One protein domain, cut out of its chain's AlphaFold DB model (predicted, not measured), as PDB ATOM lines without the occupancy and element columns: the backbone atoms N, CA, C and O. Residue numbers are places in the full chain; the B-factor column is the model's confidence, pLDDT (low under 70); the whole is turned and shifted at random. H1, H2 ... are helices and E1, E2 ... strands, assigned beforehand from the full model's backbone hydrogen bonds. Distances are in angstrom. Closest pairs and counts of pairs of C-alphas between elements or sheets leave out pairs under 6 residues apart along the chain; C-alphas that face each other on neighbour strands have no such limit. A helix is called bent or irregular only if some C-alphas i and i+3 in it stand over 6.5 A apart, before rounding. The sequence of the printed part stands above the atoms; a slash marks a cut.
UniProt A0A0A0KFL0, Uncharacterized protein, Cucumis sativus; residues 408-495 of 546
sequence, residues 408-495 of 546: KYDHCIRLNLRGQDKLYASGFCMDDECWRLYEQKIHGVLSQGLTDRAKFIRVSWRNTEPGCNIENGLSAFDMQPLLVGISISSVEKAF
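This is residues 408 to 495 of the 546 residues of an uncharacterized protein of Cucumis sativus (UniProt A0A0A0KFL0). A narrow antiparallel sheet of three strands has one long helix, H1, laid lengthwise over one face, mainly over E2 and partly over E3. Long loops and the short helix H2 lie beyond one end of this two-layer body, and the short helix H3 lies at the other end. The printed part has 88 residues with three named helices and three named strands, along the chain E1, H1, E2, H2, E3, H3; the sheet's order is E1, E3, E2, and the class is mixed, helices and strands. The whole is a loose rod, with a radius of gyration of the C-alphas of 15.0 A and spans of 51 by 24 by 20 A.

Begin at E1, residues 411 to 415, an edge strand, and set beside it the inner strand E3, residues 482 to 488. They are antiparallel at 162 degrees, and N 413 is 2.8 A from O 484, within hydrogen-bond range. On the other side of E3 look for the edge strand E2, residues 454 to 460, antiparallel to it at 168 degrees, with N 458 and O 485 within hydrogen-bond range at 2.8 A. H1, residues 434 to 453, is on this sheet at a height of 8.3 A, over E3 and E2. It runs along the strands, at 11 degrees to E2 on the local plane. The closest C-alphas of H1 and E2 are those of Glu 439 and Val 459, 5.4 A apart. E1, H1 and E2 make a split strand-helix-strand unit, two strands running the same way with E3 between them, and its crossover is right-handed. H2, residues 475 to 478, is not on the sheet, and is apart from H1 and E1. H3, residues 491 to 494, only grazes the sheet with residues 493 to 494. H1, with residues 452 to 453 alone, only just touches H3, with 3 pairs of C-alphas within 8 A; the closest are those of Arg 453 and Ala 494, at 4.6 A. In H1, 14 of 16 O i to N i+4 pairs are within hydrogen-bond range; H2 and H3 are too short for such a pair.

Find C-alpha 411 at (138.616, 173.544, 147.043), where E1 begins; it runs 13.0 A to residue 415. H1 starts at C-alpha 434, (136.356, 193.484, 161.600), and covers 28.0 A. It has a kink of 49 degrees near residue 447 and is irregular, C-alphas 449 and 452 being 9.3 A apart. E2 measures 16.6 A, H2 5.9 A and E3 19.7 A. H3, 5.1 A long, ends at C-alpha 494, (130.611, 172.602, 139.519).

The C-alphas farthest apart, those of Glu 471 and Glu 492, are 51.1 A from each other. Look for the long links at residues 416 to 433 and 461 to 474; the links H1 to E2, H2 to E3 and E3 to H3 are tight. The printed part has no cut; its mean pLDDT is 88.2, and no printed residue is under 70.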
ATOM      1  N   LYS A 408     138.906 168.210 154.163       91.75
ATOM      2  CA  LYS A 408     137.450 168.338 154.251       91.75
ATOM      3  C   LYS A 408     136.787 168.884 152.982       91.75
ATOM      4  O   LYS A 408     135.634 168.556 152.710       91.75
ATOM      5  N   TYR A 409     137.471 169.758 152.250       94.12
ATOM      6  CA  TYR A 409     136.872 170.514 151.150       94.12
ATOM      7  C   TYR A 409     137.515 170.177 149.809       94.12
ATOM      8  O   TYR A 409     138.725 169.980 149.730       94.12
ATOM      9  N   ASP A 410     136.716 170.225 148.743       94.75
ATOM     10  CA  ASP A 410     137.177 170.001 147.369       94.75
ATOM     11  C   ASP A 410     138.065 171.150 146.868       94.75
ATOM     12  O   ASP A 410     139.029 170.940 146.130       94.75
ATOM     13  N   HIS A 411     137.771 172.381 147.300       93.88
ATOM     14  CA  HIS A 411     138.616 173.544 147.043       93.88
ATOM     15  C   HIS A 411     138.971 174.269 148.338       93.88
ATOM     16  O   HIS A 411     138.102 174.637 149.128       93.88
ATOM     17  N   CYS A 412     140.263 174.546 148.506       95.31
ATOM     18  CA  CYS A 412     140.793 175.338 149.608       95.31
ATOM     19  C   CYS A 412     141.463 176.604 149.067       95.31
ATOM     20  O   CYS A 412     142.393 176.525 148.266       95.31
ATOM     21  N   ILE A 413     141.017 177.774 149.525       95.00
ATOM     22  CA  ILE A 413     141.596 179.070 149.160       95.00
ATOM     23  C   ILE A 413     142.195 179.703 150.413       95.00
ATOM     24  O   ILE A 413     141.559 179.788 151.463       95.00
ATOM     25  N   ARG A 414     143.434 180.179 150.284       94.25
ATOM     26  CA  ARG A 414     144.149 180.918 151.323       94.25
ATOM     27  C   ARG A 414     144.255 182.382 150.905       94.25
ATOM     28  O   ARG A 414     145.004 182.702 149.985       94.25
ATOM     29  N   LEU A 415     143.536 183.268 151.587       91.81
ATOM     30  CA  LEU A 415     143.601 184.707 151.346       91.81
ATOM     31  C   LEU A 415     144.590 185.344 152.324       91.81
ATOM     32  O   LEU A 415     144.350 185.390 153.530       91.81
ATOM     33  N   ASN A 416     145.719 185.829 151.804       89.31
ATOM     34  CA  ASN A 416     146.665 186.618 152.585       89.31
ATOM     35  C   ASN A 416     146.252 188.089 152.531       89.31
ATOM     36  O   ASN A 416     146.304 188.713 151.471       89.31
ATOM     37  N   LEU A 417     145.822 188.616 153.672       83.62
ATOM     38  CA  LEU A 417     145.312 189.979 153.789       83.62
ATOM     39  C   LEU A 417     146.266 190.887 154.586       83.62
ATOM     40  O   LEU A 417     145.897 191.999 154.947       83.62
ATOM     41  N   ARG A 418     147.501 190.438 154.830       85.50
ATOM     42  CA  ARG A 418     148.513 191.190 155.576       85.50
ATOM     43  C   ARG A 418     148.796 192.556 154.941       85.50
ATOM     44  O   ARG A 418     149.018 192.642 153.733       85.50
ATOM     45  N   GLY A 419     148.838 193.608 155.759       79.69
ATOM     46  CA  GLY A 419     149.153 194.980 155.346       79.69
ATOM     47  C   GLY A 419     148.057 195.668 154.525       79.69
ATOM     48  O   GLY A 419     148.310 196.696 153.902       79.69
ATOM     49  N   GLN A 420     146.849 195.104 154.471       81.56
ATOM     50  CA  GLN A 420     145.720 195.706 153.764       81.56
ATOM     51  C   GLN A 420     144.991 196.687 154.688       81.56
ATOM     52  O   GLN A 420     144.033 196.321 155.362       81.56
ATOM     53  N   ASP A 421     145.380 197.962 154.681       73.69
ATOM     54  CA  ASP A 421     144.796 198.987 155.570       73.69
ATOM     55  C   ASP A 421     143.284 199.186 155.383       73.69
ATOM     56  O   ASP A 421     142.563 199.589 156.296       73.69
ATOM     57  N   LYS A 422     142.766 198.828 154.201       77.56
ATOM     58  CA  LYS A 422     141.323 198.815 153.923       77.56
ATOM     59  C   LYS A 422     140.557 197.828 154.803       77.56
ATOM     60  O   LYS A 422     139.346 197.993 154.937       77.56
ATOM     61  N   LEU A 423     141.227 196.831 155.394       73.25
ATOM     62  CA  LEU A 423     140.598 195.857 156.279       73.25
ATOM     63  C   LEU A 423     139.917 196.558 157.454       73.25
ATOM     64  O   LEU A 423     138.712 196.460 157.651       73.25
ATOM     65  N   TYR A 424     140.670 197.342 158.203       76.75
ATOM     66  CA  TYR A 424     140.201 197.942 159.447       76.75
ATOM     67  C   TYR A 424     139.731 199.394 159.264       76.75
ATOM     68  O   TYR A 424     139.615 200.134 160.238       76.75
ATOM     69  N   ALA A 425     139.390 199.804 158.033       76.81
ATOM     70  CA  ALA A 425     138.924 201.160 157.721       76.81
ATOM     71  C   ALA A 425     137.648 201.567 158.487       76.81
ATOM     72  O   ALA A 425     137.460 202.740 158.794       76.81
ATOM     73  N   SER A 426     136.783 200.604 158.827       73.56
ATOM     74  CA  SER A 426     135.589 200.814 159.663       73.56
ATOM     75  C   SER A 426     135.863 200.749 161.174       73.56
ATOM     76  O   SER A 426     134.924 200.818 161.963       73.56
ATOM     77  N   GLY A 427     137.121 200.567 161.580       83.56
ATOM     78  CA  GLY A 427     137.528 200.233 162.943       83.56
ATOM     79  C   GLY A 427     137.647 198.723 163.175       83.56
ATOM     80  O   GLY A 427     137.042 197.913 162.470       83.56
ATOM     81  N   PHE A 428     138.438 198.343 164.183       85.00
ATOM     82  CA  PHE A 428     138.740 196.938 164.482       85.00
ATOM     83  C   PHE A 428     137.594 196.191 165.172       85.00
ATOM     84  O   PHE A 428     137.399 195.000 164.933       85.00
ATOM     85  N   CYS A 429     136.843 196.876 166.033       84.38
ATOM     86  CA  CYS A 429     136.017 196.230 167.050       84.38
ATOM     87  C   CYS A 429     134.622 196.858 167.151       84.38
ATOM     88  O   CYS A 429     134.314 197.349 168.217       84.38
ATOM     89  N   MET A 430     133.783 196.847 166.107       86.69
ATOM     90  CA  MET A 430     132.402 197.377 166.159       86.69
ATOM     91  C   MET A 430     131.467 196.474 166.997       86.69
ATOM     92  O   MET A 430     131.873 195.935 168.028       86.69
ATOM     93  N   ASP A 431     130.197 196.295 166.606       90.62
ATOM     94  CA  ASP A 431     129.377 195.238 167.213       90.62
ATOM     95  C   ASP A 431     130.003 193.863 166.930       90.62
ATOM     96  O   ASP A 431     130.403 193.143 167.853       90.62
ATOM     97  N   ASP A 432     130.196 193.577 165.641       86.94
ATOM     98  CA  ASP A 432     131.120 192.566 165.146       86.94
ATOM     99  C   ASP A 432     132.543 193.120 165.048       86.94
ATOM    100  O   ASP A 432     132.778 194.284 164.709       86.94
ATOM    101  N   GLU A 433     133.512 192.253 165.300       86.88
ATOM    102  CA  GLU A 433     134.906 192.554 165.018       86.88
ATOM    103  C   GLU A 433     135.160 192.526 163.507       86.88
ATOM    104  O   GLU A 433     134.517 191.773 162.769       86.88
ATOM    105  N   CYS A 434     136.116 193.324 163.031       86.00
ATOM    106  CA  CYS A 434     136.356 193.484 161.600       86.00
ATOM    107  C   CYS A 434     136.641 192.143 160.902       86.00
ATOM    108  O   CYS A 434     136.070 191.885 159.845       86.00
ATOM    109  N   TRP A 435     137.404 191.236 161.521       85.50
ATOM    110  CA  TRP A 435     137.662 189.878 161.010       85.50
ATOM    111  C   TRP A 435     136.371 189.097 160.738       85.50
ATOM    112  O   TRP A 435     136.239 188.497 159.671       85.50
ATOM    113  N   ARG A 436     135.388 189.177 161.645       87.81
ATOM    114  CA  ARG A 436     134.082 188.514 161.493       87.81
ATOM    115  C   ARG A 436     133.274 189.106 160.341       87.81
ATOM    116  O   ARG A 436     132.637 188.369 159.589       87.81
ATOM    117  N   LEU A 437     133.339 190.426 160.160       87.56
ATOM    118  CA  LEU A 437     132.722 191.099 159.014       87.56
ATOM    119  C   LEU A 437     133.368 190.669 157.688       87.56
ATOM    120  O   LEU A 437     132.657 190.476 156.702       87.56
ATOM    121  N   TYR A 438     134.690 190.464 157.650       88.50
ATOM    122  CA  TYR A 438     135.369 189.954 156.454       88.50
ATOM    123  C   TYR A 438     135.006 188.515 156.139       88.50
ATOM    124  O   TYR A 438     134.723 188.221 154.979       88.50
ATOM    125  N   GLU A 439     134.963 187.627 157.131       91.12
ATOM    126  CA  GLU A 439     134.519 186.251 156.904       91.12
ATOM    127  C   GLU A 439     133.104 186.225 156.318       91.12
ATOM    128  O   GLU A 439     132.868 185.547 155.321       91.12
ATOM    129  N   GLN A 440     132.183 187.025 156.871       91.12
ATOM    130  CA  GLN A 440     130.818 187.161 156.354       91.12
ATOM    131  C   GLN A 440     130.783 187.753 154.941       91.12
ATOM    132  O   GLN A 440     130.034 187.270 154.096       91.12
ATOM    133  N   LYS A 441     131.602 188.773 154.658       90.94
ATOM    134  CA  LYS A 441     131.683 189.402 153.335       90.94
ATOM    135  C   LYS A 441     132.196 188.424 152.283       90.94
ATOM    136  O   LYS A 441     131.589 188.303 151.223       90.94
ATOM    137  N   ILE A 442     133.289 187.718 152.573       93.25
ATOM    138  CA  ILE A 442     133.861 186.711 151.673       93.25
ATOM    139  C   ILE A 442     132.879 185.555 151.486       93.25
ATOM    140  O   ILE A 442     132.618 185.170 150.350       93.25
ATOM    141  N   HIS A 443     132.272 185.061 152.568       94.12
ATOM    142  CA  HIS A 443     131.235 184.037 152.483       94.12
ATOM    143  C   HIS A 443     130.073 184.504 151.599       94.12
ATOM    144  O   HIS A 443     129.682 183.781 150.695       94.12
ATOM    145  N   GLY A 444     129.553 185.719 151.799       93.69
ATOM    146  CA  GLY A 444     128.450 186.273 151.009       93.69
ATOM    147  C   GLY A 444     128.776 186.393 149.520       93.69
ATOM    148  O   GLY A 444     127.980 185.964 148.688       93.69
ATOM    149  N   VAL A 445     129.968 186.898 149.181       94.50
ATOM    150  CA  VAL A 445     130.441 186.981 147.788       94.50
ATOM    151  C   VAL A 445     130.548 185.592 147.159       94.50
ATOM    152  O   VAL A 445     130.086 185.393 146.038       94.50
ATOM    153  N   LEU A 446     131.117 184.619 147.874       95.25
ATOM    154  CA  LEU A 446     131.257 183.253 147.372       95.25
ATOM    155  C   LEU A 446     129.908 182.544 147.248       95.25
ATOM    156  O   LEU A 446     129.673 181.885 146.244       95.25
ATOM    157  N   SER A 447     128.999 182.705 148.211       93.62
ATOM    158  CA  SER A 447     127.645 182.150 148.129       93.62
ATOM    159  C   SER A 447     126.871 182.732 146.947       93.62
ATOM    160  O   SER A 447     126.213 181.985 146.228       93.62
ATOM    161  N   GLN A 448     126.980 184.044 146.712       91.75
ATOM    162  CA  GLN A 448     126.329 184.706 145.581       91.75
ATOM    163  C   GLN A 448     126.951 184.312 144.233       91.75
ATOM    164  O   GLN A 448     126.225 184.179 143.252       91.75
ATOM    165  N   GLY A 449     128.272 184.115 144.176       91.44
ATOM    166  CA  GLY A 449     128.977 183.753 142.944       91.44
ATOM    167  C   GLY A 449     128.887 182.270 142.586       91.44
ATOM    168  O   GLY A 449     128.724 181.932 141.419       91.44
ATOM    169  N   LEU A 450     128.983 181.375 143.573       91.94
ATOM    170  CA  LEU A 450     128.981 179.926 143.352       91.94
ATOM    171  C   LEU A 450     127.570 179.344 143.336       91.94
ATOM    172  O   LEU A 450     127.341 178.361 142.640       91.94
ATOM    173  N   THR A 451     126.613 179.949 144.041       90.94
ATOM    174  CA  THR A 451     125.213 179.494 144.095       90.94
ATOM    175  C   THR A 451     125.111 177.984 144.360       90.94
ATOM    176  O   THR A 451     125.658 177.493 145.342       90.94
ATOM    177  N   ASP A 452     124.461 177.229 143.475       92.31
ATOM    178  CA  ASP A 452     124.279 175.787 143.594       92.31
ATOM    179  C   ASP A 452     125.479 174.963 143.095       92.31
ATOM    180  O   ASP A 452     125.382 173.738 143.086       92.31
ATOM    181  N   ARG A 453     126.603 175.582 142.694       92.50
ATOM    182  CA  ARG A 453     127.879 174.876 142.444       92.50
ATOM    183  C   ARG A 453     128.515 174.383 143.737       92.50
ATOM    184  O   ARG A 453     129.184 173.354 143.738       92.50
ATOM    185  N   ALA A 454     128.312 175.117 144.828       93.50
ATOM    186  CA  ALA A 454     128.813 174.762 146.144       93.50
ATOM    187  C   ALA A 454     127.702 174.097 146.968       93.50
ATOM    188  O   ALA A 454     126.597 174.625 147.072       93.50
ATOM    189  N   LYS A 455     128.006 172.950 147.581       91.94
ATOM    190  CA  LYS A 455     127.204 172.377 148.673       91.94
ATOM    191  C   LYS A 455     127.436 173.165 149.956       91.94
ATOM    192  O   LYS A 455     126.489 173.481 150.670       91.94
ATOM    193  N   PHE A 456     128.703 173.446 150.252       90.94
ATOM    194  CA  PHE A 456     129.118 174.058 151.505       90.94
ATOM    195  C   PHE A 456     130.228 175.075 151.263       90.94
ATOM    196  O   PHE A 456     131.134 174.827 150.470       90.94
ATOM    197  N   ILE A 457     130.160 176.214 151.952       94.06
ATOM    198  CA  ILE A 457     131.208 177.235 151.943       94.06
ATOM    199  C   ILE A 457     131.529 177.560 153.392       94.06
ATOM    200  O   ILE A 457     130.669 178.007 154.152       94.06
ATOM    201  N   ARG A 458     132.788 177.371 153.773       93.81
ATOM    202  CA  ARG A 458     133.287 177.751 155.084       93.81
ATOM    203  C   ARG A 458     134.351 178.813 154.943       93.81
ATOM    204  O   ARG A 458     135.296 178.651 154.184       93.81
ATOM    205  N   VAL A 459     134.204 179.890 155.702       93.56
ATOM    206  CA  VAL A 459     135.194 180.961 155.786       93.56
ATOM    207  C   VAL A 459     135.557 181.132 157.249       93.56
ATOM    208  O   VAL A 459     134.668 181.318 158.077       93.56
ATOM    209  N   SER A 460     136.844 181.017 157.569       90.19
ATOM    210  CA  SER A 460     137.336 181.145 158.937       90.19
ATOM    211  C   SER A 460     138.688 181.846 158.975       90.19
ATOM    212  O   SER A 460     139.594 181.548 158.195       90.19
ATOM    213  N   TRP A 461     138.827 182.760 159.924       88.69
ATOM    214  CA  TRP A 461     140.002 183.570 160.160       88.69
ATOM    215  C   TRP A 461     140.398 183.459 161.634       88.69
ATOM    216  O   TRP A 461     139.958 184.210 162.502       88.69
ATOM    217  N   ARG A 462     141.230 182.458 161.937       84.62
ATOM    218  CA  ARG A 462     141.817 182.277 163.271       84.62
ATOM    219  C   ARG A 462     143.080 183.121 163.376       84.62
ATOM    220  O   ARG A 462     144.159 182.670 163.011       84.62
ATOM    221  N   ASN A 463     142.934 184.354 163.830       81.06
ATOM    222  CA  ASN A 463     143.988 185.356 163.755       81.06
ATOM    223  C   ASN A 463     144.596 185.780 165.096       81.06
ATOM    224  O   ASN A 463     145.469 186.643 165.124       81.06
ATOM    225  N   THR A 464     144.177 185.162 166.202       79.75
ATOM    226  CA  THR A 464     144.654 185.508 167.550       79.75
ATOM    227  C   THR A 464     145.561 184.429 168.149       79.75
ATOM    228  O   THR A 464     145.304 183.881 169.224       79.75
ATOM    229  N   GLU A 465     146.645 184.091 167.450       78.19
ATOM    230  CA  GLU A 465     147.607 183.115 167.971       78.19
ATOM    231  C   GLU A 465     148.221 183.572 169.311       78.19
ATOM    232  O   GLU A 465     148.460 184.772 169.511       78.19
ATOM    233  N   PRO A 466     148.484 182.642 170.250       77.69
ATOM    234  CA  PRO A 466     149.205 182.965 171.476       77.69
ATOM    235  C   PRO A 466     150.551 183.633 171.177       77.69
ATOM    236  O   PRO A 466     151.244 183.266 170.231       77.69
ATOM    237  N   GLY A 467     150.912 184.627 171.988       79.56
ATOM    238  CA  GLY A 467     152.164 185.372 171.833       79.56
ATOM    239  C   GLY A 467     152.057 186.627 170.962       79.56
ATOM    240  O   GLY A 467     153.009 187.407 170.916       79.56
ATOM    241  N   CYS A 468     150.901 186.894 170.337       81.31
ATOM    242  CA  CYS A 468     150.665 188.168 169.653       81.31
ATOM    243  C   CYS A 468     150.850 189.354 170.615       81.31
ATOM    244  O   CYS A 468     150.305 189.378 171.724       81.31
ATOM    245  N   ASN A 469     151.600 190.372 170.185       85.25
ATOM    246  CA  ASN A 469     151.792 191.583 170.977       85.25
ATOM    247  C   ASN A 469     150.577 192.516 170.843       85.25
ATOM    248  O   ASN A 469     150.576 193.447 170.041       85.25
ATOM    249  N   ILE A 470     149.559 192.257 171.666       91.25
ATOM    250  CA  ILE A 470     148.317 193.040 171.713       91.25
ATOM    251  C   ILE A 470     148.563 194.467 172.243       91.25
ATOM    252  O   ILE A 470     147.854 195.391 171.855       91.25
ATOM    253  N   GLU A 471     149.586 194.692 173.084       93.00
ATOM    254  CA  GLU A 471     149.915 196.024 173.636       93.00
ATOM    255  C   GLU A 471     150.224 197.046 172.523       93.00
ATOM    256  O   GLU A 471     149.847 198.220 172.627       93.00
ATOM    257  N   ASN A 472     150.853 196.581 171.437       89.62
ATOM    258  CA  ASN A 472     151.266 197.395 170.290       89.62
ATOM    259  C   ASN A 472     150.155 197.645 169.257       89.62
ATOM    260  O   ASN A 472     150.343 198.463 168.352       89.62
ATOM    261  N   GLY A 473     148.990 197.017 169.418       90.94
ATOM    262  CA  GLY A 473     147.840 197.191 168.537       90.94
ATOM    263  C   GLY A 473     147.275 195.880 168.009       90.94
ATOM    264  O   GLY A 473     147.795 194.793 168.255       90.94
ATOM    265  N   LEU A 474     146.176 196.008 167.275       90.12
ATOM    266  CA  LEU A 474     145.392 194.904 166.731       90.12
ATOM    267  C   LEU A 474     145.731 194.588 165.270       90.12
ATOM    268  O   LEU A 474     145.290 193.564 164.750       90.12
ATOM    269  N   SER A 475     146.549 195.415 164.613       84.19
ATOM    270  CA  SER A 475     147.028 195.148 163.251       84.19
ATOM    271  C   SER A 475     147.824 193.845 163.149       84.19
ATOM    272  O   SER A 475     147.798 193.206 162.108       84.19
ATOM    273  N   ALA A 476     148.440 193.381 164.243       80.38
ATOM    274  CA  ALA A 476     149.133 192.092 164.303       80.38
ATOM    275  C   ALA A 476     148.232 190.880 163.980       80.38
ATOM    276  O   ALA A 476     148.741 189.803 163.675       80.38
ATOM    277  N   PHE A 477     146.906 191.036 164.024       82.81
ATOM    278  CA  PHE A 477     145.954 189.984 163.671       82.81
ATOM    279  C   PHE A 477     145.715 189.846 162.155       82.81
ATOM    280  O   PHE A 477     144.907 189.027 161.731       82.81
ATOM    281  N   ASP A 478     146.407 190.594 161.296       81.19
ATOM    282  CA  ASP A 478     146.379 190.356 159.844       81.19
ATOM    283  C   ASP A 478     147.436 189.336 159.368       81.19
ATOM    284  O   ASP A 478     147.482 188.976 158.190       81.19
ATOM    285  N   MET A 479     148.277 188.855 160.293       81.00
ATOM    286  CA  MET A 479     149.419 187.984 160.006       81.00
ATOM    287  C   MET A 479     149.005 186.583 159.550       81.00
ATOM    288  O   MET A 479     149.713 185.954 158.759       81.00
ATOM    289  N   GLN A 480     147.869 186.093 160.048       86.25
ATOM    290  CA  GLN A 480     147.331 184.791 159.670       86.25
ATOM    291  C   GLN A 480     146.434 184.914 158.438       86.25
ATOM    292  O   GLN A 480     145.671 185.875 158.324       86.25
ATOM    293  N   PRO A 481     146.485 183.948 157.507       89.62
ATOM    294  CA  PRO A 481     145.612 183.965 156.348       89.62
ATOM    295  C   PRO A 481     144.160 183.681 156.746       89.62
ATOM    296  O   PRO A 481     143.885 182.877 157.638       89.62
ATOM    297  N   LEU A 482     143.228 184.268 156.002       91.31
ATOM    298  CA  LEU A 482     141.837 183.838 156.017       91.31
ATOM    299  C   LEU A 482     141.707 182.583 155.144       91.31
ATOM    300  O   LEU A 482     142.182 182.553 154.004       91.31
ATOM    301  N   LEU A 483     141.091 181.539 155.692       93.56
ATOM    302  CA  LEU A 483     140.905 180.259 155.016       93.56
ATOM    303  C   LEU A 483     139.474 180.134 154.507       93.56
ATOM    304  O   LEU A 483     138.514 180.419 155.225       93.56
ATOM    305  N   VAL A 484     139.347 179.673 153.268       95.75
ATOM    306  CA  VAL A 484     138.075 179.359 152.624       95.75
ATOM    307  C   VAL A 484     138.097 177.899 152.196       95.75
ATOM    308  O   VAL A 484     139.023 177.470 151.511       95.75
ATOM    309  N   GLY A 485     137.071 177.159 152.586       95.69
ATOM    310  CA  GLY A 485     136.809 175.793 152.161       95.69
ATOM    311  C   GLY A 485     135.508 175.740 151.375       95.69
ATOM    312  O   GLY A 485     134.509 176.321 151.803       95.69
ATOM    313  N   ILE A 486     135.517 175.088 150.218       95.81
ATOM    314  CA  ILE A 486     134.341 174.915 149.365       95.81
ATOM    315  C   ILE A 486     134.183 173.428 149.067       95.81
ATOM    316  O   ILE A 486     135.074 172.819 148.477       95.81
ATOM    317  N   SER A 487     133.035 172.873 149.437       94.31
ATOM    318  CA  SER A 487     132.602 171.555 148.974       94.31
ATOM    319  C   SER A 487     131.672 171.731 147.783       94.31
ATOM    320  O   SER A 487     130.715 172.511 147.863       94.31
ATOM    321  N   ILE A 488     131.928 171.028 146.685       94.75
ATOM    322  CA  ILE A 488     131.088 171.089 145.489       94.75
ATOM    323  C   ILE A 488     129.782 170.318 145.704       94.75
ATOM    324  O   ILE A 488     129.696 169.397 146.512       94.75
ATOM    325  N   SER A 489     128.725 170.727 145.008       92.44
ATOM    326  CA  SER A 489     127.419 170.057 145.079       92.44
ATOM    327  C   SER A 489     127.373 168.786 144.241       92.44
ATOM    328  O   SER A 489     126.952 167.737 144.720       92.44
ATOM    329  N   SER A 490     127.808 168.890 142.989       93.25
ATOM    330  CA  SER A 490     128.020 167.783 142.068       93.25
ATOM    331  C   SER A 490     129.009 168.213 140.987       93.25
ATOM    332  O   SER A 490     129.186 169.410 140.734       93.25
ATOM    333  N   VAL A 491     129.637 167.245 140.321       89.81
ATOM    334  CA  VAL A 491     130.596 167.505 139.237       89.81
ATOM    335  C   VAL A 491     129.914 168.265 138.091       89.81
ATOM    336  O   VAL A 491     130.458 169.240 137.575       89.81
ATOM    337  N   GLU A 492     128.678 167.904 137.741       89.69
ATOM    338  CA  GLU A 492     127.938 168.530 136.638       89.69
ATOM    339  C   GLU A 492     127.660 170.009 136.914       89.69
ATOM    340  O   GLU A 492     127.800 170.859 136.032       89.69
ATOM    341  N   LYS A 493     127.277 170.335 138.154       90.31
ATOM    342  CA  LYS A 493     127.013 171.714 138.558       90.31
ATOM    343  C   LYS A 493     128.303 172.510 138.680       90.31
ATOM    344  O   LYS A 493     128.355 173.634 138.187       90.31
ATOM    345  N   ALA A 494     129.338 171.933 139.286       87.81
ATOM    346  CA  ALA A 494     130.611 172.602 139.519       87.81
ATOM    347  C   ALA A 494     131.316 173.011 138.219       87.81
ATOM    348  O   ALA A 494     131.835 174.124 138.148       87.81
ATOM    349  N   PHE A 495     131.272 172.169 137.179       86.50
ATOM    350  CA  PHE A 495     132.012 172.383 135.927       86.50
ATOM    351  C   PHE A 495     131.162 172.891 134.751       86.50
ATOM    352  O   PHE A 495     131.652 172.967 133.623       86.50
TER     353      PHE A 495